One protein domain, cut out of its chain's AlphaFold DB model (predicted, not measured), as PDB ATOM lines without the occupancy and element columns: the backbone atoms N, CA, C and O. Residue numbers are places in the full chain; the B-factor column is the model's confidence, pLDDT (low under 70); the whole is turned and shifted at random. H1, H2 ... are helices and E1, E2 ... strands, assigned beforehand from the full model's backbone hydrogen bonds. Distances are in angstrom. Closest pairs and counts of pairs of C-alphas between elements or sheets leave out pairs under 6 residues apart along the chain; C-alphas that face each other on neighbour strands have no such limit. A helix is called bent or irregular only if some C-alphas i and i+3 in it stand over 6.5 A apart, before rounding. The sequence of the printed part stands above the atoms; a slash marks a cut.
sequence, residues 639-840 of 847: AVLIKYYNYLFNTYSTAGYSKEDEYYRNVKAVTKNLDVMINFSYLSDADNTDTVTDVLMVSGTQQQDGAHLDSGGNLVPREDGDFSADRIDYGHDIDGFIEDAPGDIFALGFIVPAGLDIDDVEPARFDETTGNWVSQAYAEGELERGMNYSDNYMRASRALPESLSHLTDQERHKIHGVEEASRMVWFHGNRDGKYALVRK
ATOM      1  N   ALA A 639     247.764 209.095 298.719       69.75
ATOM      2  CA  ALA A 639     248.052 208.608 297.389       69.75
ATOM      3  C   ALA A 639     248.845 207.310 297.492       69.75
ATOM      4  O   ALA A 639     249.544 207.020 298.464       69.75
ATOM      5  N   VAL A 640     248.704 206.484 296.474       69.62
ATOM      6  CA  VAL A 640     249.279 205.154 296.422       69.62
ATOM      7  C   VAL A 640     250.018 205.050 295.107       69.62
ATOM      8  O   VAL A 640     249.401 205.081 294.049       69.62
ATOM      9  N   LEU A 641     251.335 204.878 295.156       73.56
ATOM     10  CA  LEU A 641     252.062 204.332 294.021       73.56
ATOM     11  C   LEU A 641     251.724 202.844 293.952       73.56
ATOM     12  O   LEU A 641     252.340 202.011 294.613       73.56
ATOM     13  N   ILE A 642     250.698 202.506 293.184       73.00
ATOM     14  CA  ILE A 642     250.190 201.140 293.066       73.00
ATOM     15  C   ILE A 642     251.269 200.245 292.460       73.00
ATOM     16  O   ILE A 642     251.476 199.113 292.904       73.00
ATOM     17  N   LYS A 643     251.970 200.765 291.447       74.06
ATOM     18  CA  LYS A 643     253.022 200.045 290.742       74.06
ATOM     19  C   LYS A 643     253.933 201.009 289.984       74.06
ATOM     20  O   LYS A 643     253.481 202.034 289.488       74.06
ATOM     21  N   TYR A 644     255.199 200.635 289.842       73.44
ATOM     22  CA  TYR A 644     256.188 201.339 289.028       73.44
ATOM     23  C   TYR A 644     257.036 200.316 288.274       73.44
ATOM     24  O   TYR A 644     257.477 199.330 288.876       73.44
ATOM     25  N   TYR A 645     257.274 200.533 286.982       66.94
ATOM     26  CA  TYR A 645     258.306 199.807 286.247       66.94
ATOM     27  C   TYR A 645     259.478 200.738 286.033       66.94
ATOM     28  O   TYR A 645     259.327 201.708 285.317       66.94
ATOM     29  N   ASN A 646     260.617 200.420 286.654       62.69
ATOM     30  CA  ASN A 646     261.855 201.145 286.413       62.69
ATOM     31  C   ASN A 646     262.584 200.544 285.206       62.69
ATOM     32  O   ASN A 646     263.056 199.398 285.290       62.69
ATOM     33  N   TYR A 647     262.635 201.269 284.089       59.97
ATOM     34  CA  TYR A 647     263.415 200.901 282.914       59.97
ATOM     35  C   TYR A 647     264.807 201.543 282.954       59.97
ATOM     36  O   TYR A 647     265.040 202.624 283.479       59.97
ATOM     37  N   LEU A 648     265.777 200.809 282.406       53.03
ATOM     38  CA  LEU A 648     267.200 201.100 282.557       53.03
ATOM     39  C   LEU A 648     267.595 202.478 282.016       53.03
ATOM     40  O   LEU A 648     267.317 202.796 280.863       53.03
ATOM     41  N   PHE A 649     268.389 203.199 282.806       52.03
ATOM     42  CA  PHE A 649     269.255 204.277 282.335       52.03
ATOM     43  C   PHE A 649     270.668 203.740 282.071       52.03
ATOM     44  O   PHE A 649     271.204 202.938 282.843       52.03
ATOM     45  N   ASN A 650     271.297 204.197 280.990       49.53
ATOM     46  CA  ASN A 650     272.691 203.889 280.698       49.53
ATOM     47  C   ASN A 650     273.647 204.816 281.448       49.53
ATOM     48  O   ASN A 650     273.637 206.022 281.243       49.53
ATOM     49  N   THR A 651     274.578 204.245 282.203       46.84
ATOM     50  CA  THR A 651     275.799 204.952 282.617       46.84
ATOM     51  C   THR A 651     276.963 204.614 281.678       46.84
ATOM     52  O   THR A 651     276.897 203.675 280.880       46.84
ATOM     53  N   TYR A 652     278.048 205.386 281.744       45.22
ATOM     54  CA  TYR A 652     279.245 205.167 280.927       45.22
ATOM     55  C   TYR A 652     280.467 204.932 281.802       45.22
ATOM     56  O   TYR A 652     280.569 205.415 282.928       45.22
ATOM     57  N   SER A 653     281.424 204.165 281.280       40.59
ATOM     58  CA  SER A 653     282.734 204.017 281.904       40.59
ATOM     59  C   SER A 653     283.828 204.191 280.856       40.59
ATOM     60  O   SER A 653     283.706 203.709 279.733       40.59
ATOM     61  N   THR A 654     284.981 204.753 281.205       40.44
ATOM     62  CA  THR A 654     286.165 204.648 280.321       40.44
ATOM     63  C   THR A 654     286.925 203.344 280.481       40.44
ATOM     64  O   THR A 654     288.134 203.280 280.259       40.44
ATOM     65  N   ALA A 655     286.254 202.292 280.937       37.59
ATOM     66  CA  ALA A 655     286.901 201.057 281.317       37.59
ATOM     67  C   ALA A 655     286.915 200.019 280.207       37.59
ATOM     68  O   ALA A 655     286.486 198.879 280.396       37.59
ATOM     69  N   GLY A 656     287.421 200.378 279.032       38.44
ATOM     70  CA  GLY A 656     287.707 199.351 278.048       38.44
ATOM     71  C   GLY A 656     288.266 199.849 276.736       38.44
ATOM     72  O   GLY A 656     287.926 200.910 276.229       38.44
ATOM     73  N   TYR A 657     289.127 198.999 276.194       36.59
ATOM     74  CA  TYR A 657     289.617 199.073 274.833       36.59
ATOM     75  C   TYR A 657     288.483 198.618 273.903       36.59
ATOM     76  O   TYR A 657     288.216 197.414 273.822       36.59
ATOM     77  N   SER A 658     287.796 199.541 273.224       38.75
ATOM     78  CA  SER A 658     286.962 199.160 272.077       38.75
ATOM     79  C   SER A 658     287.892 198.704 270.951       38.75
ATOM     80  O   SER A 658     288.794 199.434 270.536       38.75
ATOM     81  N   LYS A 659     287.739 197.455 270.499       37.59
ATOM     82  CA  LYS A 659     288.463 196.934 269.325       37.59
ATOM     83  C   LYS A 659     287.741 197.224 268.013       37.59
ATOM     84  O   LYS A 659     288.341 197.030 266.960       37.59
ATOM     85  N   GLU A 660     286.480 197.626 268.088       39.97
ATOM     86  CA  GLU A 660     285.582 197.718 266.939       39.97
ATOM     87  C   GLU A 660     285.493 199.140 266.391       39.97
ATOM     88  O   GLU A 660     285.203 199.300 265.211       39.97
ATOM     89  N   ASP A 661     285.868 200.143 267.191       42.16
ATOM     90  CA  ASP A 661     285.858 201.534 266.759       42.16
ATOM     91  C   ASP A 661     287.157 202.263 267.129       42.16
ATOM     92  O   ASP A 661     287.527 202.399 268.300       42.16
ATOM     93  N   GLU A 662     287.896 202.700 266.108       38.66
ATOM     94  CA  GLU A 662     289.227 203.295 266.265       38.66
ATOM     95  C   GLU A 662     289.171 204.667 266.957       38.66
ATOM     96  O   GLU A 662     290.160 205.086 267.567       38.66
ATOM     97  N   TYR A 663     288.000 205.314 266.919       38.59
ATOM     98  CA  TYR A 663     287.717 206.622 267.511       38.59
ATOM     99  C   TYR A 663     287.411 206.549 269.022       38.59
ATOM    100  O   TYR A 663     287.737 207.474 269.761       38.59
ATOM    101  N   TYR A 664     286.901 205.411 269.519       44.25
ATOM    102  CA  TYR A 664     286.457 205.214 270.914       44.25
ATOM    103  C   TYR A 664     287.375 204.293 271.728       44.25
ATOM    104  O   TYR A 664     286.947 203.644 272.684       44.25
ATOM    105  N   ARG A 665     288.667 204.227 271.381       40.94
ATOM    106  CA  ARG A 665     289.643 203.284 271.971       40.94
ATOM    107  C   ARG A 665     289.739 203.286 273.505       40.94
ATOM    108  O   ARG A 665     290.313 202.342 274.041       40.94
ATOM    109  N   ASN A 666     289.206 204.296 274.200       42.78
ATOM    110  CA  ASN A 666     289.280 204.432 275.658       42.78
ATOM    111  C   ASN A 666     287.915 204.547 276.365       42.78
ATOM    112  O   ASN A 666     287.906 204.773 277.573       42.78
ATOM    113  N   VAL A 667     286.782 204.422 275.664       44.03
ATOM    114  CA  VAL A 667     285.445 204.489 276.279       44.03
ATOM    115  C   VAL A 667     284.735 203.158 276.069       44.03
ATOM    116  O   VAL A 667     284.614 202.685 274.943       44.03
ATOM    117  N   LYS A 668     284.278 202.530 277.155       43.44
ATOM    118  CA  LYS A 668     283.459 201.320 277.093       43.44
ATOM    119  C   LYS A 668     282.108 201.620 277.721       43.44
ATOM    120  O   LYS A 668     282.016 201.781 278.939       43.44
ATOM    121  N   ALA A 669     281.063 201.627 276.899       45.00
ATOM    122  CA  ALA A 669     279.695 201.612 277.396       45.00
ATOM    123  C   ALA A 669     279.547 200.459 278.403       45.00
ATOM    124  O   ALA A 669     279.845 199.298 278.104       45.00
ATOM    125  N   VAL A 670     279.173 200.793 279.634       44.00
ATOM    126  CA  VAL A 670     278.874 199.814 280.675       44.00
ATOM    127  C   VAL A 670     277.514 200.189 281.196       44.00
ATOM    128  O   VAL A 670     277.389 201.190 281.881       44.00
ATOM    129  N   THR A 671     276.509 199.367 280.923       45.31
ATOM    130  CA  THR A 671     275.221 199.512 281.594       45.31
ATOM    131  C   THR A 671     275.413 199.214 283.075       45.31
ATOM    132  O   THR A 671     275.407 198.053 283.479       45.31
ATOM    133  N   LYS A 672     275.646 200.248 283.885       43.34
ATOM    134  CA  LYS A 672     275.306 200.197 285.304       43.34
ATOM    135  C   LYS A 672     273.971 200.887 285.473       43.34
ATOM    136  O   LYS A 672     273.770 201.972 284.927       43.34
ATOM    137  N   ASN A 673     273.099 200.232 286.218       40.72
ATOM    138  CA  ASN A 673     271.794 200.759 286.543       40.72
ATOM    139  C   ASN A 673     272.000 202.011 287.388       40.72
ATOM    140  O   ASN A 673     272.698 201.966 288.403       40.72
ATOM    141  N   LEU A 674     271.372 203.111 286.993       46.06
ATOM    142  CA  LEU A 674     270.890 204.008 288.022       46.06
ATOM    143  C   LEU A 674     269.861 203.215 288.810       46.06
ATOM    144  O   LEU A 674     268.896 202.702 288.246       46.06
ATOM    145  N   ASP A 675     270.057 203.111 290.109       48.06
ATOM    146  CA  ASP A 675     268.896 202.948 290.954       48.06
ATOM    147  C   ASP A 675     268.262 204.347 291.028       48.06
ATOM    148  O   ASP A 675     268.765 205.208 291.747       48.06
ATOM    149  N   VAL A 676     267.272 204.645 290.186       55.75
ATOM    150  CA  VAL A 676     266.804 206.029 290.026       55.75
ATOM    151  C   VAL A 676     265.985 206.474 291.238       55.75
ATOM    152  O   VAL A 676     265.188 205.719 291.806       55.75
ATOM    153  N   MET A 677     266.233 207.709 291.677       58.28
ATOM    154  CA  MET A 677     265.468 208.353 292.740       58.28
ATOM    155  C   MET A 677     264.105 208.740 292.213       58.28
ATOM    156  O   MET A 677     264.034 209.537 291.287       58.28
ATOM    157  N   ILE A 678     263.052 208.217 292.832       66.56
ATOM    158  CA  ILE A 678     261.714 208.764 292.655       66.56
ATOM    159  C   ILE A 678     261.376 209.534 293.909       66.56
ATOM    160  O   ILE A 678     261.251 208.973 295.003       66.56
ATOM    161  N   ASN A 679     261.234 210.837 293.738       70.38
ATOM    162  CA  ASN A 679     260.817 211.693 294.817       70.38
ATOM    163  C   ASN A 679     259.301 211.875 294.782       70.38
ATOM    164  O   ASN A 679     258.741 212.191 293.732       70.38
ATOM    165  N   PHE A 680     258.669 211.695 295.940       71.31
ATOM    166  CA  PHE A 680     257.264 211.995 296.151       71.31
ATOM    167  C   PHE A 680     257.152 213.083 297.211       71.31
ATOM    168  O   PHE A 680     257.618 212.925 298.338       71.31
ATOM    169  N   SER A 681     256.532 214.201 296.861       71.00
ATOM    170  CA  SER A 681     256.335 215.306 297.804       71.00
ATOM    171  C   SER A 681     254.871 215.699 297.822       71.00
ATOM    172  O   SER A 681     254.269 215.790 296.758       71.00
ATOM    173  N   TYR A 682     254.307 215.935 299.003       70.88
ATOM    174  CA  TYR A 682     252.994 216.559 299.114       70.88
ATOM    175  C   TYR A 682     253.148 218.058 299.296       70.88
ATOM    176  O   TYR A 682     253.935 218.509 300.124       70.88
ATOM    177  N   LEU A 683     252.375 218.806 298.524       70.75
ATOM    178  CA  LEU A 683     252.193 220.240 298.667       70.75
ATOM    179  C   LEU A 683     250.741 220.472 299.078       70.75
ATOM    180  O   LEU A 683     249.827 219.955 298.432       70.75
ATOM    181  N   SER A 684     250.537 221.230 300.155       66.69
ATOM    182  CA  SER A 684     249.192 221.606 300.581       66.69
ATOM    183  C   SER A 684     248.595 222.531 299.534       66.69
ATOM    184  O   SER A 684     249.229 223.493 299.091       66.69
ATOM    185  N   ASP A 685     247.354 222.251 299.157       69.25
ATOM    186  CA  ASP A 685     246.588 223.104 298.251       69.25
ATOM    187  C   ASP A 685     245.290 223.586 298.913       69.25
ATOM    188  O   ASP A 685     244.306 223.893 298.250       69.25
ATOM    189  N   ALA A 686     245.292 223.674 300.250       61.94
ATOM    190  CA  ALA A 686     244.122 224.006 301.066       61.94
ATOM    191  C   ALA A 686     243.465 225.360 300.719       61.94
ATOM    192  O   ALA A 686     242.273 225.557 300.969       61.94
ATOM    193  N   ASP A 687     244.229 226.289 300.134       58.69
ATOM    194  CA  ASP A 687     243.749 227.611 299.714       58.69
ATOM    195  C   ASP A 687     243.218 227.641 298.267       58.69
ATOM    196  O   ASP A 687     242.637 228.643 297.838       58.69
ATOM    197  N   ASN A 688     243.403 226.565 297.500       66.50
ATOM    198  CA  ASN A 688     242.964 226.460 296.116       66.50
ATOM    199  C   ASN A 688     241.617 225.736 296.026       66.50
ATOM    200  O   ASN A 688     241.357 224.745 296.700       66.50
ATOM    201  N   THR A 689     240.721 226.249 295.184       64.56
ATOM    202  CA  THR A 689     239.395 225.652 294.974       64.56
ATOM    203  C   THR A 689     239.345 224.656 293.820       64.56
ATOM    204  O   THR A 689     238.310 224.005 293.636       64.56
ATOM    205  N   ASP A 690     240.408 224.585 293.020       74.06
ATOM    206  CA  ASP A 690     240.442 223.798 291.788       74.06
ATOM    207  C   ASP A 690     240.772 222.326 292.056       74.06
ATOM    208  O   ASP A 690     240.222 221.438 291.395       74.06
ATOM    209  N   THR A 691     241.604 222.064 293.063       85.69
ATOM    210  CA  THR A 691     241.912 220.723 293.556       85.69
ATOM    211  C   THR A 691     240.956 220.317 294.675       85.69
ATOM    212  O   THR A 691     240.316 221.127 295.347       85.69
ATOM    213  N   VAL A 692     240.789 219.008 294.830       84.38
ATOM    214  CA  VAL A 692     240.020 218.396 295.923       84.38
ATOM    215  C   VAL A 692     240.866 217.429 296.739       84.38
ATOM    216  O   VAL A 692     240.368 216.861 297.706       84.38
ATOM    217  N   THR A 693     242.120 217.235 296.340       81.25
ATOM    218  CA  THR A 693     243.176 216.656 297.161       81.25
ATOM    219  C   THR A 693     244.369 217.595 297.162       81.25
ATOM    220  O   THR A 693     244.494 218.439 296.277       81.25
ATOM    221  N   ASP A 694     245.302 217.369 298.066       77.50
ATOM    222  CA  ASP A 694     246.623 217.963 297.985       77.50
ATOM    223  C   ASP A 694     247.361 217.510 296.730       77.50
ATOM    224  O   ASP A 694     247.005 216.524 296.064       77.50
ATOM    225  N   VAL A 695     248.418 218.249 296.422       80.88
ATOM    226  CA  VAL A 695     249.219 218.035 295.230       80.88
ATOM    227  C   VAL A 695     250.349 217.070 295.556       80.88
ATOM    228  O   VAL A 695     251.244 217.375 296.340       80.88
ATOM    229  N   LEU A 696     250.331 215.906 294.916       81.50
ATOM    230  CA  LEU A 696     251.440 214.967 294.892       81.50
ATOM    231  C   LEU A 696     252.391 215.333 293.752       81.50
ATOM    232  O   LEU A 696     252.088 215.136 292.575       81.50
ATOM    233  N   MET A 697     253.577 215.805 294.093       81.06
ATOM    234  CA  MET A 697     254.670 215.958 293.149       81.06
ATOM    235  C   MET A 697     255.410 214.631 292.966       81.06
ATOM    236  O   MET A 697     255.839 214.016 293.943       81.06
ATOM    237  N   VAL A 698     255.596 214.225 291.711       80.62
ATOM    238  CA  VAL A 698     256.404 213.076 291.291       80.62
ATOM    239  C   VAL A 698     257.588 213.583 290.478       80.62
ATOM    240  O   VAL A 698     257.399 214.284 289.486       80.62
ATOM    241  N   SER A 699     258.807 213.229 290.876       78.00
ATOM    242  CA  SER A 699     260.029 213.600 290.154       78.00
ATOM    243  C   SER A 699     260.975 212.410 290.020       78.00
ATOM    244  O   SER A 699     261.036 211.562 290.913       78.00
ATOM    245  N   GLY A 700     261.734 212.367 288.923       72.00
ATOM    246  CA  GLY A 700     262.753 211.359 288.673       72.00
ATOM    247  C   GLY A 700     262.258 210.145 287.892       72.00
ATOM    248  O   GLY A 700     262.820 209.074 288.078       72.00
ATOM    249  N   THR A 701     261.243 210.283 287.033       68.19
ATOM    250  CA  THR A 701     260.816 209.267 286.038       68.19
ATOM    251  C   THR A 701     261.336 209.571 284.630       68.19
ATOM    252  O   THR A 701     261.456 208.676 283.788       68.19
ATOM    253  N   GLN A 702     261.687 210.832 284.364       65.12
ATOM    254  CA  GLN A 702     262.156 211.284 283.056       65.12
ATOM    255  C   GLN A 702     263.421 210.536 282.604       65.12
ATOM    256  O   GLN A 702     264.319 210.255 283.397       65.12
ATOM    257  N   GLN A 703     263.479 210.222 281.303       56.97
ATOM    258  CA  GLN A 703     264.546 209.457 280.633       56.97
ATOM    259  C   GLN A 703     264.735 207.997 281.062       56.97
ATOM    260  O   GLN A 703     265.684 207.342 280.626       56.97
ATOM    261  N   GLN A 704     263.829 207.453 281.869       61.62
ATOM    262  CA  GLN A 704     263.719 206.009 282.041       61.62
ATOM    263  C   GLN A 704     262.739 205.443 281.015       61.62
ATOM    264  O   GLN A 704     261.683 204.929 281.336       61.62
ATOM    265  N   ASP A 705     263.050 205.556 279.733       57.06
ATOM    266  CA  ASP A 705     262.282 204.873 278.684       57.06
ATOM    267  C   ASP A 705     262.982 203.588 278.216       57.06
ATOM    268  O   ASP A 705     262.520 202.905 277.298       57.06
ATOM    269  N   GLY A 706     264.113 203.241 278.845       53.94
ATOM    270  CA  GLY A 706     264.944 202.092 278.506       53.94
ATOM    271  C   GLY A 706     265.819 202.281 277.263       53.94
ATOM    272  O   GLY A 706     266.301 201.278 276.728       53.94
ATOM    273  N   ALA A 707     265.998 203.502 276.753       54.06
ATOM    274  CA  ALA A 707     266.881 203.763 275.625       54.06
ATOM    275  C   ALA A 707     268.356 203.520 275.968       54.06
ATOM    276  O   ALA A 707     268.868 203.912 277.017       54.06
ATOM    277  N   HIS A 708     269.058 202.861 275.043       53.44
ATOM    278  CA  HIS A 708     270.491 202.641 275.149       53.44
ATOM    279  C   HIS A 708     271.209 203.678 274.284       53.44
ATOM    280  O   HIS A 708     271.141 203.611 273.062       53.44
ATOM    281  N   LEU A 709     271.874 204.636 274.917       51.53
ATOM    282  CA  LEU A 709     272.698 205.649 274.263       51.53
ATOM    283  C   LEU A 709     274.190 205.227 274.271       51.53
ATOM    284  O   LEU A 709     274.643 204.611 275.241       51.53
ATOM    285  N   ASP A 710     274.968 205.550 273.232       49.66
ATOM    286  CA  ASP A 710     276.441 205.492 273.247       49.66
ATOM    287  C   ASP A 710     277.053 206.689 273.973       49.66
ATOM    288  O   ASP A 710     276.353 207.583 274.437       49.66
ATOM    289  N   SER A 711     278.382 206.702 274.105       45.34
ATOM    290  CA  SER A 711     279.122 207.780 274.768       45.34
ATOM    291  C   SER A 711     278.979 209.155 274.107       45.34
ATOM    292  O   SER A 711     279.420 210.137 274.694       45.34
ATOM    293  N   GLY A 712     278.415 209.225 272.900       44.28
ATOM    294  CA  GLY A 712     278.091 210.462 272.199       44.28
ATOM    295  C   GLY A 712     276.626 210.873 272.320       44.28
ATOM    296  O   GLY A 712     276.206 211.768 271.600       44.28
ATOM    297  N   GLY A 713     275.841 210.208 273.177       47.75
ATOM    298  CA  GLY A 713     274.408 210.468 273.311       47.75
ATOM    299  C   GLY A 713     273.567 209.926 272.151       47.75
ATOM    300  O   GLY A 713     272.366 210.164 272.132       47.75
ATOM    301  N   ASN A 714     274.151 209.172 271.207       49.19
ATOM    302  CA  ASN A 714     273.402 208.596 270.089       49.19
ATOM    303  C   ASN A 714     272.757 207.276 270.497       49.19
ATOM    304  O   ASN A 714     273.357 206.469 271.204       49.19
ATOM    305  N   LEU A 715     271.560 207.000 269.990       51.88
ATOM    306  CA  LEU A 715     270.872 205.742 270.256       51.88
ATOM    307  C   LEU A 715     271.597 204.558 269.594       51.88
ATOM    308  O   LEU A 715     271.808 204.536 268.380       51.88
ATOM    309  N   VAL A 716     271.938 203.542 270.385       52.47
ATOM    310  CA  VAL A 716     272.566 202.308 269.907       52.47
ATOM    311  C   VAL A 716     271.640 201.115 270.133       52.47
ATOM    312  O   VAL A 716     271.246 200.834 271.269       52.47
ATOM    313  N   PRO A 717     271.312 200.351 269.076       52.31
ATOM    314  CA  PRO A 717     270.614 199.083 269.219       52.31
ATOM    315  C   PRO A 717     271.443 198.108 270.063       52.31
ATOM    316  O   PRO A 717     272.588 197.810 269.731       52.31
ATOM    317  N   ARG A 718     270.867 197.565 271.137       50.69
ATOM    318  CA  ARG A 718     271.502 196.478 271.896       50.69
ATOM    319  C   ARG A 718     271.350 195.146 271.166       50.69
ATOM    320  O   ARG A 718     270.232 194.732 270.860       50.69
ATOM    321  N   GLU A 719     272.464 194.458 270.920       42.53
ATOM    322  CA  GLU A 719     272.483 193.105 270.338       42.53
ATOM    323  C   GLU A 719     272.050 192.017 271.343       42.53
ATOM    324  O   GLU A 719     271.685 190.909 270.952       42.53
ATOM    325  N   ASP A 720     272.071 192.326 272.643       44.34
ATOM    326  CA  ASP A 720     271.947 191.390 273.765       44.34
ATOM    327  C   ASP A 720     270.501 191.047 274.180       44.34
ATOM    328  O   ASP A 720     270.304 190.168 275.016       44.34
ATOM    329  N   GLY A 721     269.472 191.645 273.568       44.16
ATOM    330  CA  GLY A 721     268.074 191.234 273.791       44.16
ATOM    331  C   GLY A 721     267.575 191.388 275.238       44.16
ATOM    332  O   GLY A 721     266.531 190.839 275.582       44.16
ATOM    333  N   ASP A 722     268.292 192.146 276.073       42.59
ATOM    334  CA  ASP A 722     268.002 192.373 277.496       42.59
ATOM    335  C   ASP A 722     266.834 193.355 277.741       42.59
ATOM    336  O   ASP A 722     266.556 193.752 278.875       42.59
ATOM    337  N   PHE A 723     266.116 193.736 276.681       50.16
ATOM    338  CA  PHE A 723     264.885 194.507 276.785       50.16
ATOM    339  C   PHE A 723     263.788 193.638 277.407       50.16
ATOM    340  O   PHE A 723     263.391 192.611 276.855       50.16
ATOM    341  N   SER A 724     263.294 194.053 278.576       51.62
ATOM    342  CA  SER A 724     262.143 193.414 279.213       51.62
ATOM    343  C   SER A 724     260.948 193.411 278.256       51.62
ATOM    344  O   SER A 724     260.637 194.436 277.650       51.62
ATOM    345  N   ALA A 725     260.241 192.281 278.161       51.53
ATOM    346  CA  ALA A 725     259.024 192.154 277.352       51.53
ATOM    347  C   ALA A 725     257.899 193.107 277.796       51.53
ATOM    348  O   ALA A 725     256.945 193.308 277.053       51.53
ATOM    349  N   ASP A 726     258.012 193.677 278.996       55.03
ATOM    350  CA  ASP A 726     257.025 194.585 279.561       55.03
ATOM    351  C   ASP A 726     257.302 196.071 279.198       55.03
ATOM    352  O   ASP A 726     256.538 196.919 279.641       55.03
ATOM    353  N   ARG A 727     258.352 196.411 278.421       63.66
ATOM    354  CA  ARG A 727     258.768 197.795 278.067       63.66
ATOM    355  C   ARG A 727     257.861 198.475 277.032       63.66
ATOM    356  O   ARG A 727     257.652 197.925 275.953       63.66
ATOM    357  N   ILE A 728     257.435 199.708 277.316       66.19
ATOM    358  CA  ILE A 728     256.771 200.599 276.352       66.19
ATOM    359  C   ILE A 728     257.837 201.440 275.641       66.19
ATOM    360  O   ILE A 728     258.590 202.163 276.284       66.19
ATOM    361  N   ASP A 729     257.921 201.323 274.318       66.88
ATOM    362  CA  ASP A 729     258.799 202.150 273.484       66.88
ATOM    363  C   ASP A 729     258.001 203.340 272.947       66.88
ATOM    364  O   ASP A 729     257.115 203.144 272.117       66.88
ATOM    365  N   TYR A 730     258.291 204.554 273.419       67.06
ATOM    366  CA  TYR A 730     257.624 205.787 272.979       67.06
ATOM    367  C   TYR A 730     258.150 206.335 271.638       67.06
ATOM    368  O   TYR A 730     257.626 207.326 271.136       67.06
ATOM    369  N   GLY A 731     259.107 205.657 270.992       53.47
ATOM    370  CA  GLY A 731     259.506 205.944 269.612       53.47
ATOM    371  C   GLY A 731     260.270 207.256 269.424       53.47
ATOM    372  O   GLY A 731     260.175 207.865 268.359       53.47
ATOM    373  N   HIS A 732     261.007 207.706 270.437       53.81
ATOM    374  CA  HIS A 732     261.740 208.964 270.372       53.81
ATOM    375  C   HIS A 732     263.120 208.803 269.709       53.81
ATOM    376  O   HIS A 732     263.916 207.943 270.092       53.81
ATOM    377  N   ASP A 733     263.428 209.703 268.766       44.16
ATOM    378  CA  ASP A 733     264.800 210.148 268.503       44.16
ATOM    379  C   ASP A 733     265.241 210.936 269.749       44.16
ATOM    380  O   ASP A 733     265.068 212.151 269.837       44.16
ATOM    381  N   ILE A 734     265.677 210.228 270.792       44.28
ATOM    382  CA  ILE A 734     266.084 210.852 272.054       44.28
ATOM    383  C   ILE A 734     267.410 211.551 271.794       44.28
ATOM    384  O   ILE A 734     268.454 210.911 271.762       44.28
ATOM    385  N   ASP A 735     267.369 212.870 271.638       43.91
ATOM    386  CA  ASP A 735     268.562 213.712 271.476       43.91
ATOM    387  C   ASP A 735     269.343 213.865 272.810       43.91
ATOM    388  O   ASP A 735     270.229 214.688 272.946       43.91
ATOM    389  N   GLY A 736     269.025 213.084 273.851       49.88
ATOM    390  CA  GLY A 736     269.672 213.169 275.168       49.88
ATOM    391  C   GLY A 736     269.185 214.327 276.056       49.88
ATOM    392  O   GLY A 736     269.697 214.482 277.168       49.88
ATOM    393  N   PHE A 737     268.172 215.091 275.627       58.03
ATOM    394  CA  PHE A 737     267.614 216.264 276.330       58.03
ATOM    395  C   PHE A 737     266.212 215.999 276.943       58.03
ATOM    396  O   PHE A 737     265.548 215.046 276.539       58.03
ATOM    397  N   ILE A 738     265.779 216.770 277.962       60.94
ATOM    398  CA  ILE A 738     264.672 216.408 278.907       60.94
ATOM    399  C   ILE A 738     263.406 217.297 278.854       60.94
ATOM    400  O   ILE A 738     262.762 217.538 279.878       60.94
ATOM    401  N   GLU A 739     263.000 217.831 277.708       62.75
ATOM    402  CA  GLU A 739     261.803 218.692 277.695       62.75
ATOM    403  C   GLU A 739     260.496 217.877 277.699       62.75
ATOM    404  O   GLU A 739     260.117 217.295 276.688       62.75
ATOM    405  N   ASP A 740     259.851 217.810 278.876       70.38
ATOM    406  CA  ASP A 740     258.578 217.126 279.198       70.38
ATOM    407  C   ASP A 740     258.351 215.761 278.515       70.38
ATOM    408  O   ASP A 740     257.245 215.408 278.088       70.38
ATOM    409  N   ALA A 741     259.428 214.989 278.387       71.44
ATOM    410  CA  ALA A 741     259.410 213.725 277.674       71.44
ATOM    411  C   ALA A 741     258.750 212.610 278.512       71.44
ATOM    412  O   ALA A 741     258.979 212.539 279.725       71.44
ATOM    413  N   PRO A 742     257.979 211.704 277.877       76.56
ATOM    414  CA  PRO A 742     257.573 210.446 278.488       76.56
ATOM    415  C   PRO A 742     258.776 209.658 279.030       76.56
ATOM    416  O   PRO A 742     259.780 209.495 278.340       76.56
ATOM    417  N   GLY A 743     258.662 209.160 280.254       74.12
ATOM    418  CA  GLY A 743     259.601 208.244 280.894       74.12
ATOM    419  C   GLY A 743     258.933 206.918 281.250       74.12
ATOM    420  O   GLY A 743     258.082 206.408 280.513       74.12
ATOM    421  N   ASP A 744     259.307 206.370 282.402       73.50
ATOM    422  CA  ASP A 744     258.722 205.142 282.938       73.50
ATOM    423  C   ASP A 744     257.211 205.280 283.136       73.50
ATOM    424  O   ASP A 744     256.720 206.316 283.586       73.50
ATOM    425  N   ILE A 745     256.466 204.203 282.866       79.56
ATOM    426  CA  ILE A 745     255.050 204.146 283.229       79.56
ATOM    427  C   ILE A 745     254.894 203.764 284.702       79.56
ATOM    428  O   ILE A 745     255.495 202.805 285.203       79.56
ATOM    429  N   PHE A 746     254.023 204.491 285.384       81.25
ATOM    430  CA  PHE A 746     253.689 204.268 286.778       81.25
ATOM    431  C   PHE A 746     252.186 204.363 287.003       81.25
ATOM    432  O   PHE A 746     251.483 205.047 286.268       81.25
ATOM    433  N   ALA A 747     251.689 203.674 288.025       84.50
ATOM    434  CA  ALA A 747     250.290 203.704 288.426       84.50
ATOM    435  C   ALA A 747     250.162 204.431 289.763       84.50
ATOM    436  O   ALA A 747     250.715 203.977 290.769       84.50
ATOM    437  N   LEU A 748     249.411 205.529 289.769       84.94
ATOM    438  CA  LEU A 748     249.041 206.268 290.972       84.94
ATOM    439  C   LEU A 748     247.569 206.045 291.291       84.94
ATOM    440  O   LEU A 748     246.741 205.908 290.394       84.94
ATOM    441  N   GLY A 749     247.241 206.050 292.574       85.75
ATOM    442  CA  GLY A 749     245.878 206.118 293.075       85.75
ATOM    443  C   GLY A 749     245.742 207.236 294.091       85.75
ATOM    444  O   GLY A 749     246.615 207.377 294.934       85.75
ATOM    445  N   PHE A 750     244.659 208.001 294.037       83.12
ATOM    446  CA  PHE A 750     244.272 208.961 295.070       83.12
ATOM    447  C   PHE A 750     243.021 208.467 295.782       83.12
ATOM    448  O   PHE A 750     242.075 208.004 295.136       83.12
ATOM    449  N   ILE A 751     242.999 208.580 297.108       80.19
ATOM    450  CA  ILE A 751     241.804 208.281 297.896       80.19
ATOM    451  C   ILE A 751     240.897 209.510 297.898       80.19
ATOM    452  O   ILE A 751     241.295 210.587 298.336       80.19
ATOM    453  N   VAL A 752     239.661 209.351 297.425       81.25
ATOM    454  CA  VAL A 752     238.692 210.449 297.365       81.25
ATOM    455  C   VAL A 752     238.240 210.829 298.778       81.25
ATOM    456  O   VAL A 752     237.692 209.963 299.482       81.25
ATOM    457  N   PRO A 753     238.370 212.110 299.181       77.81
ATOM    458  CA  PRO A 753     237.972 212.571 300.506       77.81
ATOM    459  C   PRO A 753     236.536 212.195 300.880       77.81
ATOM    460  O   PRO A 753     235.639 212.083 300.034       77.81
ATOM    461  N   ALA A 754     236.300 212.018 302.178       71.62
ATOM    462  CA  ALA A 754     234.961 211.784 302.699       71.62
ATOM    463  C   ALA A 754     234.042 212.982 302.384       71.62
ATOM    464  O   ALA A 754     234.409 214.136 302.582       71.62
ATOM    465  N   GLY A 755     232.829 212.705 301.896       77.88
ATOM    466  CA  GLY A 755     231.839 213.737 301.554       77.88
ATOM    467  C   GLY A 755     231.866 214.228 300.102       77.88
ATOM    468  O   GLY A 755     230.930 214.916 299.702       77.88
ATOM    469  N   LEU A 756     232.864 213.839 299.304       82.31
ATOM    470  CA  LEU A 756     232.850 214.013 297.847       82.31
ATOM    471  C   LEU A 756     232.341 212.742 297.160       82.31
ATOM    472  O   LEU A 756     232.610 211.631 297.623       82.31
ATOM    473  N   ASP A 757     231.594 212.885 296.068       87.06
ATOM    474  CA  ASP A 757     231.275 211.736 295.225       87.06
ATOM    475  C   ASP A 757     232.509 211.368 294.391       87.06
ATOM    476  O   ASP A 757     233.202 212.242 293.873       87.06
ATOM    477  N   ILE A 758     232.788 210.071 294.265       85.81
ATOM    478  CA  ILE A 758     233.894 209.576 293.440       85.81
ATOM    479  C   ILE A 758     233.664 209.868 291.952       85.81
ATOM    480  O   ILE A 758     234.619 209.962 291.191       85.81
ATOM    481  N   ASP A 759     232.404 210.056 291.551       87.06
ATOM    482  CA  ASP A 759     232.036 210.422 290.181       87.06
ATOM    483  C   ASP A 759     232.261 211.905 289.854       87.06
ATOM    484  O   ASP A 759     232.300 212.278 288.678       87.06
ATOM    485  N   ASP A 760     232.395 212.744 290.884       90.25
ATOM    486  CA  ASP A 760     232.522 214.198 290.759       90.25
ATOM    487  C   ASP A 760     233.984 214.656 290.669       90.25
ATOM    488  O   ASP A 760     234.252 215.861 290.625       90.25
ATOM    489  N   VAL A 761     234.934 213.720 290.646       90.88
ATOM    490  CA  VAL A 761     236.371 214.003 290.654       90.88
ATOM    491  C   VAL A 761     237.094 213.273 289.526       90.88
ATOM    492  O   VAL A 761     236.635 212.243 289.032       90.88
ATOM    493  N   GLU A 762     238.234 213.808 289.109       91.81
ATOM    494  CA  GLU A 762     239.124 213.180 288.132       91.81
ATOM    495  C   GLU A 762     240.595 213.453 288.488       91.81
ATOM    496  O   GLU A 762     240.888 214.483 289.101       91.81
ATOM    497  N   PRO A 763     241.530 212.547 288.147       93.19
ATOM    498  CA  PRO A 763     242.949 212.802 288.317       93.19
ATOM    499  C   PRO A 763     243.414 213.817 287.276       93.19
ATOM    500  O   PRO A 763     242.995 213.763 286.121       93.19
ATOM    501  N   ALA A 764     244.309 214.717 287.663       93.50
ATOM    502  CA  ALA A 764     244.890 215.708 286.773       93.50
ATOM    503  C   ALA A 764     246.380 215.909 287.062       93.50
ATOM    504  O   ALA A 764     246.861 215.660 288.168       93.50
ATOM    505  N   ARG A 765     247.104 216.372 286.042       93.00
ATOM    506  CA  ARG A 765     248.495 216.823 286.120       93.00
ATOM    507  C   ARG A 765     248.528 218.323 285.862       93.00
ATOM    508  O   ARG A 765     247.878 218.787 284.929       93.00
ATOM    509  N   PHE A 766     249.270 219.071 286.661       88.94
ATOM    510  CA  PHE A 766     249.472 220.494 286.435       88.94
ATOM    511  C   PHE A 766     250.449 220.700 285.275       88.94
ATOM    512  O   PHE A 766     251.550 220.147 285.272       88.94
ATOM    513  N   ASP A 767     250.037 221.479 284.283       85.50
ATOM    514  CA  ASP A 767     250.894 221.935 283.198       85.50
ATOM    515  C   ASP A 767     251.464 223.306 283.557       85.50
ATOM    516  O   ASP A 767     250.772 224.322 283.502       85.50
ATOM    517  N   GLU A 768     252.750 223.331 283.900       74.06
ATOM    518  CA  GLU A 768     253.475 224.546 284.278       74.06
ATOM    519  C   GLU A 768     253.575 225.567 283.135       74.06
ATOM    520  O   GLU A 768     253.705 226.761 283.390       74.06
ATOM    521  N   THR A 769     253.461 225.132 281.875       74.88
ATOM    522  CA  THR A 769     253.524 226.028 280.712       74.88
ATOM    523  C   THR A 769     252.246 226.843 280.579       74.88
ATOM    524  O   THR A 769     252.282 228.039 280.285       74.88
ATOM    525  N   THR A 770     251.097 226.192 280.760       81.00
ATOM    526  CA  THR A 770     249.788 226.841 280.620       81.00
ATOM    527  C   THR A 770     249.225 227.340 281.947       81.00
ATOM    528  O   THR A 770     248.302 228.157 281.936       81.00
ATOM    529  N   GLY A 771     249.776 226.878 283.073       81.56
ATOM    530  CA  GLY A 771     249.294 227.160 284.422       81.56
ATOM    531  C   GLY A 771     247.955 226.491 284.740       81.56
ATOM    532  O   GLY A 771     247.223 226.991 285.589       81.56
ATOM    533  N   ASN A 772     247.596 225.411 284.034       88.31
ATOM    534  CA  ASN A 772     246.301 224.743 284.178       88.31
ATOM    535  C   ASN A 772     246.454 223.265 284.536       88.31
ATOM    536  O   ASN A 772     247.412 222.598 284.150       88.31
ATOM    537  N   TRP A 773     245.439 222.724 285.205       91.75
ATOM    538  CA  TRP A 773     245.279 221.284 285.378       91.75
ATOM    539  C   TRP A 773     244.828 220.623 284.072       91.75
ATOM    540  O   TRP A 773     243.881 221.080 283.431       91.75
ATOM    541  N   VAL A 774     245.478 219.521 283.704       92.69
ATOM    542  CA  VAL A 774     245.186 218.699 282.523       92.69
ATOM    543  C   VAL A 774     244.741 217.311 282.977       92.69
ATOM    544  O   VAL A 774     245.474 216.623 283.698       92.69
ATOM    545  N   SER A 775     243.543 216.895 282.564       92.88
ATOM    546  CA  SER A 775     242.933 215.641 283.023       92.88
ATOM    547  C   SER A 775     243.789 214.435 282.631       92.88
ATOM    548  O   SER A 775     244.288 214.345 281.516       92.88
ATOM    549  N   GLN A 776     243.959 213.494 283.553       92.62
ATOM    550  CA  GLN A 776     244.552 212.179 283.304       92.62
ATOM    551  C   GLN A 776     243.468 211.093 283.148       92.62
ATOM    552  O   GLN A 776     243.789 209.915 282.995       92.62
ATOM    553  N   ALA A 777     242.182 211.472 283.157       88.50
ATOM    554  CA  ALA A 777     241.048 210.597 282.863       88.50
ATOM    555  C   ALA A 777     240.662 210.657 281.373       88.50
ATOM    556  O   ALA A 777     239.628 211.200 280.985       88.50
ATOM    557  N   TYR A 778     241.510 210.089 280.518       87.88
ATOM    558  CA  TYR A 778     241.284 210.038 279.070       87.88
ATOM    559  C   TYR A 778     240.077 209.165 278.729       87.88
ATOM    560  O   TYR A 778     240.053 207.988 279.084       87.88
ATOM    561  N   ALA A 779     239.113 209.694 277.974       85.94
ATOM    562  CA  ALA A 779     237.892 208.964 277.618       85.94
ATOM    563  C   ALA A 779     238.173 207.634 276.888       85.94
ATOM    564  O   ALA A 779     237.436 206.665 277.049       85.94
ATOM    565  N   GLU A 780     239.254 207.559 276.108       86.31
ATOM    566  CA  GLU A 780     239.694 206.339 275.420       86.31
ATOM    567  C   GLU A 780     240.277 205.289 276.383       86.31
ATOM    568  O   GLU A 780     240.239 204.091 276.109       86.31
ATOM    569  N   GLY A 781     240.820 205.720 277.521       83.94
ATOM    570  CA  GLY A 781     241.417 204.847 278.531       83.94
ATOM    571  C   GLY A 781     240.501 204.483 279.696       83.94
ATOM    572  O   GLY A 781     240.962 203.827 280.631       83.94
ATOM    573  N   GLU A 782     239.232 204.892 279.652       84.88
ATOM    574  CA  GLU A 782     238.261 204.648 280.718       84.88
ATOM    575  C   GLU A 782     237.930 203.154 280.849       84.88
ATOM    576  O   GLU A 782     237.588 202.455 279.888       84.88
ATOM    577  N   LEU A 783     238.016 202.655 282.079       83.12
ATOM    578  CA  LEU A 783     237.541 201.328 282.445       83.12
ATOM    579  C   LEU A 783     236.107 201.370 282.963       83.12
ATOM    580  O   LEU A 783     235.658 202.358 283.538       83.12
ATOM    581  N   GLU A 784     235.394 200.248 282.816       79.06
ATOM    582  CA  GLU A 784     234.094 200.088 283.465       79.06
ATOM    583  C   GLU A 784     234.225 200.327 284.976       79.06
ATOM    584  O   GLU A 784     235.159 199.858 285.631       79.06
ATOM    585  N   ARG A 785     233.271 201.068 285.537       75.56
ATOM    586  CA  ARG A 785     233.255 201.408 286.959       75.56
ATOM    587  C   ARG A 785     233.278 200.148 287.837       75.56
ATOM    588  O   ARG A 785     232.590 199.171 287.545       75.56
ATOM    589  N   GLY A 786     234.063 200.183 288.918       68.00
ATOM    590  CA  GLY A 786     234.252 199.042 289.823       68.00
ATOM    591  C   GLY A 786     235.300 198.027 289.348       68.00
ATOM    592  O   GLY A 786     235.426 196.954 289.939       68.00
ATOM    593  N   MET A 787     236.052 198.338 288.288       71.06
ATOM    594  CA  MET A 787     237.204 197.546 287.859       71.06
ATOM    595  C   MET A 787     238.442 197.884 288.697       71.06
ATOM    596  O   MET A 787     239.024 198.965 288.590       71.06
ATOM    597  N   ASN A 788     238.878 196.912 289.499       74.06
ATOM    598  CA  ASN A 788     240.116 197.009 290.267       74.06
ATOM    599  C   ASN A 788     241.341 197.087 289.341       74.06
ATOM    600  O   ASN A 788     241.348 196.524 288.241       74.06
ATOM    601  N   TYR A 789     242.405 197.731 289.821       81.31
ATOM    602  CA  TYR A 789     243.677 197.806 289.107       81.31
ATOM    603  C   TYR A 789     244.236 196.410 288.764       81.31
ATOM    604  O   TYR A 789     244.147 195.456 289.545       81.31
ATOM    605  N   SER A 790     244.861 196.298 287.589       81.38
ATOM    606  CA  SER A 790     245.566 195.101 287.136       81.38
ATOM    607  C   SER A 790     246.957 195.447 286.616       81.38
ATOM    608  O   SER A 790     247.101 196.260 285.708       81.38
ATOM    609  N   ASP A 791     247.972 194.709 287.077       74.88
ATOM    610  CA  ASP A 791     249.352 194.798 286.566       74.88
ATOM    611  C   ASP A 791     249.458 194.598 285.042       74.88
ATOM    612  O   ASP A 791     250.430 195.026 284.423       74.88
ATOM    613  N   ASN A 792     248.476 193.946 284.410       79.62
ATOM    614  CA  ASN A 792     248.463 193.765 282.958       79.62
ATOM    615  C   ASN A 792     248.276 195.080 282.191       79.62
ATOM    616  O   ASN A 792     248.616 195.136 281.008       79.62
ATOM    617  N   TYR A 793     247.736 196.119 282.830       84.25
ATOM    618  CA  TYR A 793     247.480 197.394 282.170       84.25
ATOM    619  C   TYR A 793     248.780 198.152 281.867       84.25
ATOM    620  O   TYR A 793     248.864 198.784 280.818       84.25
ATOM    621  N   MET A 794     249.821 198.003 282.693       77.94
ATOM    622  CA  MET A 794     251.117 198.674 282.495       77.94
ATOM    623  C   MET A 794     252.131 197.892 281.647       77.94
ATOM    624  O   MET A 794     253.117 198.460 281.194       77.94
ATOM    625  N   ARG A 795     251.922 196.591 281.423       77.88
ATOM    626  CA  ARG A 795     252.900 195.738 280.729       77.88
ATOM    627  C   ARG A 795     252.704 195.766 279.221       77.88
ATOM    628  O   ARG A 795     251.651 195.343 278.734       77.88
ATOM    629  N   ALA A 796     253.737 196.164 278.485       74.75
ATOM    630  CA  ALA A 796     253.730 196.083 277.029       74.75
ATOM    631  C   ALA A 796     253.447 194.659 276.522       74.75
ATOM    632  O   ALA A 796     253.696 193.662 277.207       74.75
ATOM    633  N   SER A 797     252.873 194.553 275.321       78.00
ATOM    634  CA  SER A 797     252.512 193.287 274.663       78.00
ATOM    635  C   SER A 797     251.532 192.374 275.428       78.00
ATOM    636  O   SER A 797     251.179 191.294 274.938       78.00
ATOM    637  N   ARG A 798     251.042 192.768 276.612       83.69
ATOM    638  CA  ARG A 798     249.966 192.057 277.315       83.69
ATOM    639  C   ARG A 798     248.621 192.458 276.741       83.69
ATOM    640  O   ARG A 798     248.333 193.639 276.587       83.69
ATOM    641  N   ALA A 799     247.778 191.473 276.452       83.94
ATOM    642  CA  ALA A 799     246.435 191.747 275.963       83.94
ATOM    643  C   ALA A 799     245.666 192.603 276.979       83.94
ATOM    644  O   ALA A 799     245.509 192.210 278.138       83.94
ATOM    645  N   LEU A 800     245.201 193.762 276.523       88.25
ATOM    646  CA  LEU A 800     244.242 194.577 277.249       88.25
ATOM    647  C   LEU A 800     242.841 193.941 277.146       88.25
ATOM    648  O   LEU A 800     242.578 193.187 276.201       88.25
ATOM    649  N   PRO A 801     241.935 194.210 278.105       88.19
ATOM    650  CA  PRO A 801     240.526 193.850 277.976       88.19
ATOM    651  C   PRO A 801     239.931 194.373 276.666       88.19
ATOM    652  O   PRO A 801     240.419 195.353 276.110       88.19
ATOM    653  N   GLU A 802     238.851 193.753 276.188       87.38
ATOM    654  CA  GLU A 802     238.217 194.125 274.912       87.38
ATOM    655  C   GLU A 802     237.879 195.625 274.835       87.38
ATOM    656  O   GLU A 802     238.138 196.246 273.805       87.38
ATOM    657  N   SER A 803     237.421 196.224 275.942       87.56
ATOM    658  CA  SER A 803     237.130 197.661 276.053       87.56
ATOM    659  C   SER A 803     238.335 198.563 275.760       87.56
ATOM    660  O   SER A 803     238.177 199.610 275.143       87.56
ATOM    661  N   LEU A 804     239.545 198.126 276.116       91.62
ATOM    662  CA  LEU A 804     240.798 198.865 275.940       91.62
ATOM    663  C   LEU A 804     241.662 198.329 274.790       91.62
ATOM    664  O   LEU A 804     242.769 198.806 274.565       91.62
ATOM    665  N   SER A 805     241.181 197.333 274.039       90.12
ATOM    666  CA  SER A 805     241.955 196.672 272.974       90.12
ATOM    667  C   SER A 805     242.324 197.582 271.796       90.12
ATOM    668  O   SER A 805     243.113 197.192 270.937       90.12
ATOM    669  N   HIS A 806     241.745 198.783 271.752       91.00
ATOM    670  CA  HIS A 806     242.034 199.818 270.772       91.00
ATOM    671  C   HIS A 806     243.268 200.664 271.129       91.00
ATOM    672  O   HIS A 806     243.804 201.319 270.238       91.00
ATOM    673  N   LEU A 807     243.721 200.639 272.388       91.81
ATOM    674  CA  LEU A 807     244.916 201.352 272.830       91.81
ATOM    675  C   LEU A 807     246.181 200.600 272.420       91.81
ATOM    676  O   LEU A 807     246.284 199.376 272.559       91.81
ATOM    677  N   THR A 808     247.170 201.351 271.950       89.88
ATOM    678  CA  THR A 808     248.521 200.835 271.713       89.88
ATOM    679  C   THR A 808     249.315 200.708 273.018       89.88
ATOM    680  O   THR A 808     248.921 201.235 274.058       89.88
ATOM    681  N   ASP A 809     250.476 200.040 272.976       83.50
ATOM    682  CA  ASP A 809     251.370 199.977 274.142       83.50
ATOM    683  C   ASP A 809     251.822 201.379 274.596       83.50
ATOM    684  O   ASP A 809     251.883 201.628 275.796       83.50
ATOM    685  N   GLN A 810     252.044 202.312 273.661       83.00
ATOM    686  CA  GLN A 810     252.380 203.714 273.953       83.00
ATOM    687  C   GLN A 810     251.239 204.467 274.643       83.00
ATOM    688  O   GLN A 810     251.481 205.380 275.426       83.00
ATOM    689  N   GLU A 811     249.991 204.082 274.395       89.81
ATOM    690  CA  GLU A 811     248.806 204.756 274.932       89.81
ATOM    691  C   GLU A 811     248.338 204.190 276.274       89.81
ATOM    692  O   GLU A 811     247.349 204.657 276.828       89.81
ATOM    693  N   ARG A 812     249.055 203.220 276.851       88.50
ATOM    694  CA  ARG A 812     248.711 202.647 278.164       88.50
ATOM    695  C   ARG A 812     248.708 203.664 279.301       88.50
ATOM    696  O   ARG A 812     248.020 203.428 280.291       88.50
ATOM    697  N   HIS A 813     249.429 204.778 279.167       88.06
ATOM    698  CA  HIS A 813     249.384 205.891 280.122       88.06
ATOM    699  C   HIS A 813     247.994 206.551 280.203       88.06
ATOM    700  O   HIS A 813     247.693 207.212 281.181       88.06
ATOM    701  N   LYS A 814     247.118 206.341 279.211       91.62
ATOM    702  CA  LYS A 814     245.747 206.872 279.207       91.62
ATOM    703  C   LYS A 814     244.788 206.083 280.106       91.62
ATOM    704  O   LYS A 814     243.677 206.536 280.379       91.62
ATOM    705  N   ILE A 815     245.190 204.880 280.526       91.94
ATOM    706  CA  ILE A 815     244.332 203.960 281.275       91.94
ATOM    707  C   ILE A 815     244.136 204.474 282.699       91.94
ATOM    708  O   ILE A 815     245.100 204.756 283.414       91.94
ATOM    709  N   HIS A 816     242.879 204.524 283.122       92.00
ATOM    710  CA  HIS A 816     242.487 204.908 284.469       92.00
ATOM    711  C   HIS A 816     241.249 204.121 284.913       92.00
ATOM    712  O   HIS A 816     240.584 203.455 284.115       92.00
ATOM    713  N   GLY A 817     240.938 204.180 286.201       89.38
ATOM    714  CA  GLY A 817     239.793 203.484 286.760       89.38
ATOM    715  C   GLY A 817     239.469 203.900 288.185       89.38
ATOM    716  O   GLY A 817     240.093 204.779 288.779       89.38
ATOM    717  N   VAL A 818     238.452 203.238 288.729       84.94
ATOM    718  CA  VAL A 818     237.913 203.514 290.059       84.94
ATOM    719  C   VAL A 818     237.773 202.208 290.827       84.94
ATOM    720  O   VAL A 818     237.079 201.291 290.381       84.94
ATOM    721  N   GLU A 819     238.388 202.143 292.005       79.06
ATOM    722  CA  GLU A 819     238.160 201.085 292.985       79.06
ATOM    723  C   GLU A 819     237.184 201.591 294.054       79.06
ATOM    724  O   GLU A 819     237.541 202.329 294.974       79.06
ATOM    725  N   GLU A 820     235.915 201.201 293.929       77.19
ATOM    726  CA  GLU A 820     234.838 201.718 294.785       77.19
ATOM    727  C   GLU A 820     235.011 201.342 296.259       77.19
ATOM    728  O   GLU A 820     234.699 202.143 297.139       77.19
ATOM    729  N   ALA A 821     235.532 200.141 296.533       70.88
ATOM    730  CA  ALA A 821     235.690 199.625 297.892       70.88
ATOM    731  C   ALA A 821     236.670 200.460 298.730       70.88
ATOM    732  O   ALA A 821     236.444 200.659 299.920       70.88
ATOM    733  N   SER A 822     237.736 200.962 298.105       65.81
ATOM    734  CA  SER A 822     238.753 201.815 298.728       65.81
ATOM    735  C   SER A 822     238.511 203.308 298.474       65.81
ATOM    736  O   SER A 822     239.290 204.133 298.941       65.81
ATOM    737  N   ARG A 823     237.439 203.668 297.744       80.12
ATOM    738  CA  ARG A 823     237.179 205.026 297.232       80.12
ATOM    739  C   ARG A 823     238.397 205.611 296.506       80.12
ATOM    740  O   ARG A 823     238.697 206.792 296.654       80.12
ATOM    741  N   MET A 824     239.099 204.784 295.736       83.50
ATOM    742  CA  MET A 824     240.321 205.180 295.047       83.50
ATOM    743  C   MET A 824     240.055 205.456 293.571       83.50
ATOM    744  O   MET A 824     239.494 204.616 292.865       83.50
ATOM    745  N   VAL A 825     240.523 206.604 293.092       86.75
ATOM    746  CA  VAL A 825     240.662 206.891 291.662       86.75
ATOM    747  C   VAL A 825     242.109 206.620 291.289       86.75
ATOM    748  O   VAL A 825     243.009 207.218 291.873       86.75
ATOM    749  N   TRP A 826     242.342 205.709 290.350       87.62
ATOM    750  CA  TRP A 826     243.684 205.347 289.909       87.62
ATOM    751  C   TRP A 826     243.885 205.634 288.427       87.62
ATOM    752  O   TRP A 826     242.952 205.553 287.634       87.62
ATOM    753  N   PHE A 827     245.110 205.972 288.050       91.88
ATOM    754  CA  PHE A 827     245.490 206.304 286.683       91.88
ATOM    755  C   PHE A 827     246.954 205.960 286.442       91.88
ATOM    756  O   PHE A 827     247.742 205.796 287.380       91.88
ATOM    757  N   HIS A 828     247.318 205.836 285.173       90.81
ATOM    758  CA  HIS A 828     248.710 205.733 284.784       90.81
ATOM    759  C   HIS A 828     249.297 207.106 284.459       90.81
ATOM    760  O   HIS A 828     248.663 207.930 283.813       90.81
ATOM    761  N   GLY A 829     250.534 207.331 284.884       88.00
ATOM    762  CA  GLY A 829     251.354 208.462 284.474       88.00
ATOM    763  C   GLY A 829     252.631 207.974 283.805       88.00
ATOM    764  O   GLY A 829     253.043 206.826 283.973       88.00
ATOM    765  N   ASN A 830     253.241 208.844 283.009       83.75
ATOM    766  CA  ASN A 830     254.530 208.592 282.367       83.75
ATOM    767  C   ASN A 830     255.404 209.847 282.298       83.75
ATOM    768  O   ASN A 830     256.284 209.932 281.450       83.75
ATOM    769  N   ARG A 831     255.133 210.856 283.128       84.56
ATOM    770  CA  ARG A 831     255.892 212.106 283.178       84.56
ATOM    771  C   ARG A 831     256.088 212.513 284.631       84.56
ATOM    772  O   ARG A 831     255.291 212.154 285.492       84.56
ATOM    773  N   ASP A 832     257.126 213.293 284.889       81.81
ATOM    774  CA  ASP A 832     257.261 213.997 286.164       81.81
ATOM    775  C   ASP A 832     256.214 215.114 286.258       81.81
ATOM    776  O   ASP A 832     255.733 215.612 285.241       81.81
ATOM    777  N   GLY A 833     255.871 215.556 287.462       84.56
ATOM    778  CA  GLY A 833     255.047 216.745 287.657       84.56
ATOM    779  C   GLY A 833     254.183 216.706 288.907       84.56
ATOM    780  O   GLY A 833     254.287 215.810 289.743       84.56
ATOM    781  N   LYS A 834     253.324 217.717 289.014       87.38
ATOM    782  CA  LYS A 834     252.371 217.920 290.108       87.38
ATOM    783  C   LYS A 834     251.042 217.249 289.742       87.38
ATOM    784  O   LYS A 834     250.473 217.546 288.694       87.38
ATOM    785  N   TYR A 835     250.568 216.329 290.575       90.19
ATOM    786  CA  TYR A 835     249.353 215.536 290.369       90.19
ATOM    787  C   TYR A 835     248.363 215.752 291.510       90.19
ATOM    788  O   TYR A 835     248.767 215.808 292.664       90.19
ATOM    789  N   ALA A 836     247.073 215.813 291.210       91.19
ATOM    790  CA  ALA A 836     246.018 215.899 292.218       91.19
ATOM    791  C   ALA A 836     244.706 215.319 291.678       91.19
ATOM    792  O   ALA A 836     244.574 215.065 290.477       91.19
ATOM    793  N   LEU A 837     243.716 215.154 292.554       91.44
ATOM    794  CA  LEU A 837     242.325 215.111 292.126       91.44
ATOM    795  C   LEU A 837     241.786 216.531 291.987       91.44
ATOM    796  O   LEU A 837     242.002 217.390 292.843       91.44
ATOM    797  N   VAL A 838     241.006 216.743 290.937       91.94
ATOM    798  CA  VAL A 838     240.246 217.971 290.688       91.94
ATOM    799  C   VAL A 838     238.772 217.630 290.513       91.94
ATOM    800  O   VAL A 838     238.405 216.463 290.349       91.94
ATOM    801  N   ARG A 839     237.898 218.639 290.540       90.38
ATOM    802  CA  ARG A 839     236.484 218.430 290.196       90.38
ATOM    803  C   ARG A 839     236.357 218.065 288.720       90.38
ATOM    804  O   ARG A 839     236.932 218.715 287.854       90.38
ATOM    805  N   LYS A 840     235.540 217.065 288.416       88.88
ATOM    806  CA  LYS A 840     235.349 216.600 287.044       88.88
ATOM    807  C   LYS A 840     234.869 217.735 286.133       88.88
ATOM    808  O   LYS A 840     233.858 218.384 286.408       88.88
TER     809      LYS A 840
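What this domain is: This is residues 639 to 840 of the 847 residues of the protein "Metallophos domain-containing protein" of Vibrio sp. C7 (UniProt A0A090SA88). With little regular structure, a small sandwich of two strongly twisted antiparallel sheets, E2 E3 E9 E5 E6 and E1 E4 E8 E7, sits towards one end, and residues 645 to 676 reach far from it. The 202 printed residues, mostly strand in class with 57 in named elements, hold E1 to E6, H1, then E7 to E9. The whole is only just compact, close to loose, radius of gyration of the C-alphas 19.4 A, spans 67 by 40 by 25 A.

How they stand to each other: E1, residues 639 to 644, neighbours E4, residues 746 to 751; N 640 and O 749 are 2.7 A apart. E2, residues 677 to 683, and E3, residues 695 to 699, form a hairpin; N 683 and O 695 are 2.8 A apart. Across the sandwich, the closest C-alphas of E5, residues 761 to 767, and E8, residues 824 to 829, are Pro 763 and Phe 827, 7.2 A. Irregular H1, residues 810 to 814, C-alphas 810 and 813 being 7.2 A apart, only grazes E8's sheet; 0 of 1 O i to N i+4 and 1 of 2 O i to N i+3 pairs are within hydrogen-bond range.

Where its parts are: E1 begins at C-alpha 639 (248.052, 208.608, 297.389). E6 is residues 772 to 775, E7 816 to 819. E9, residues 833 to 839, 18.8 A long, ends at C-alpha 839 (236.484, 218.430, 290.196).

The domain as a whole: The farthest C-alphas, Glu 662 and Gly 755, are 68.2 A apart. The printed part has no cut; links E1 to E2, E2 to E3, E3 to E4 and E6 to H1 are long. Low-confidence residues include 645 to 678 and 701 to 739.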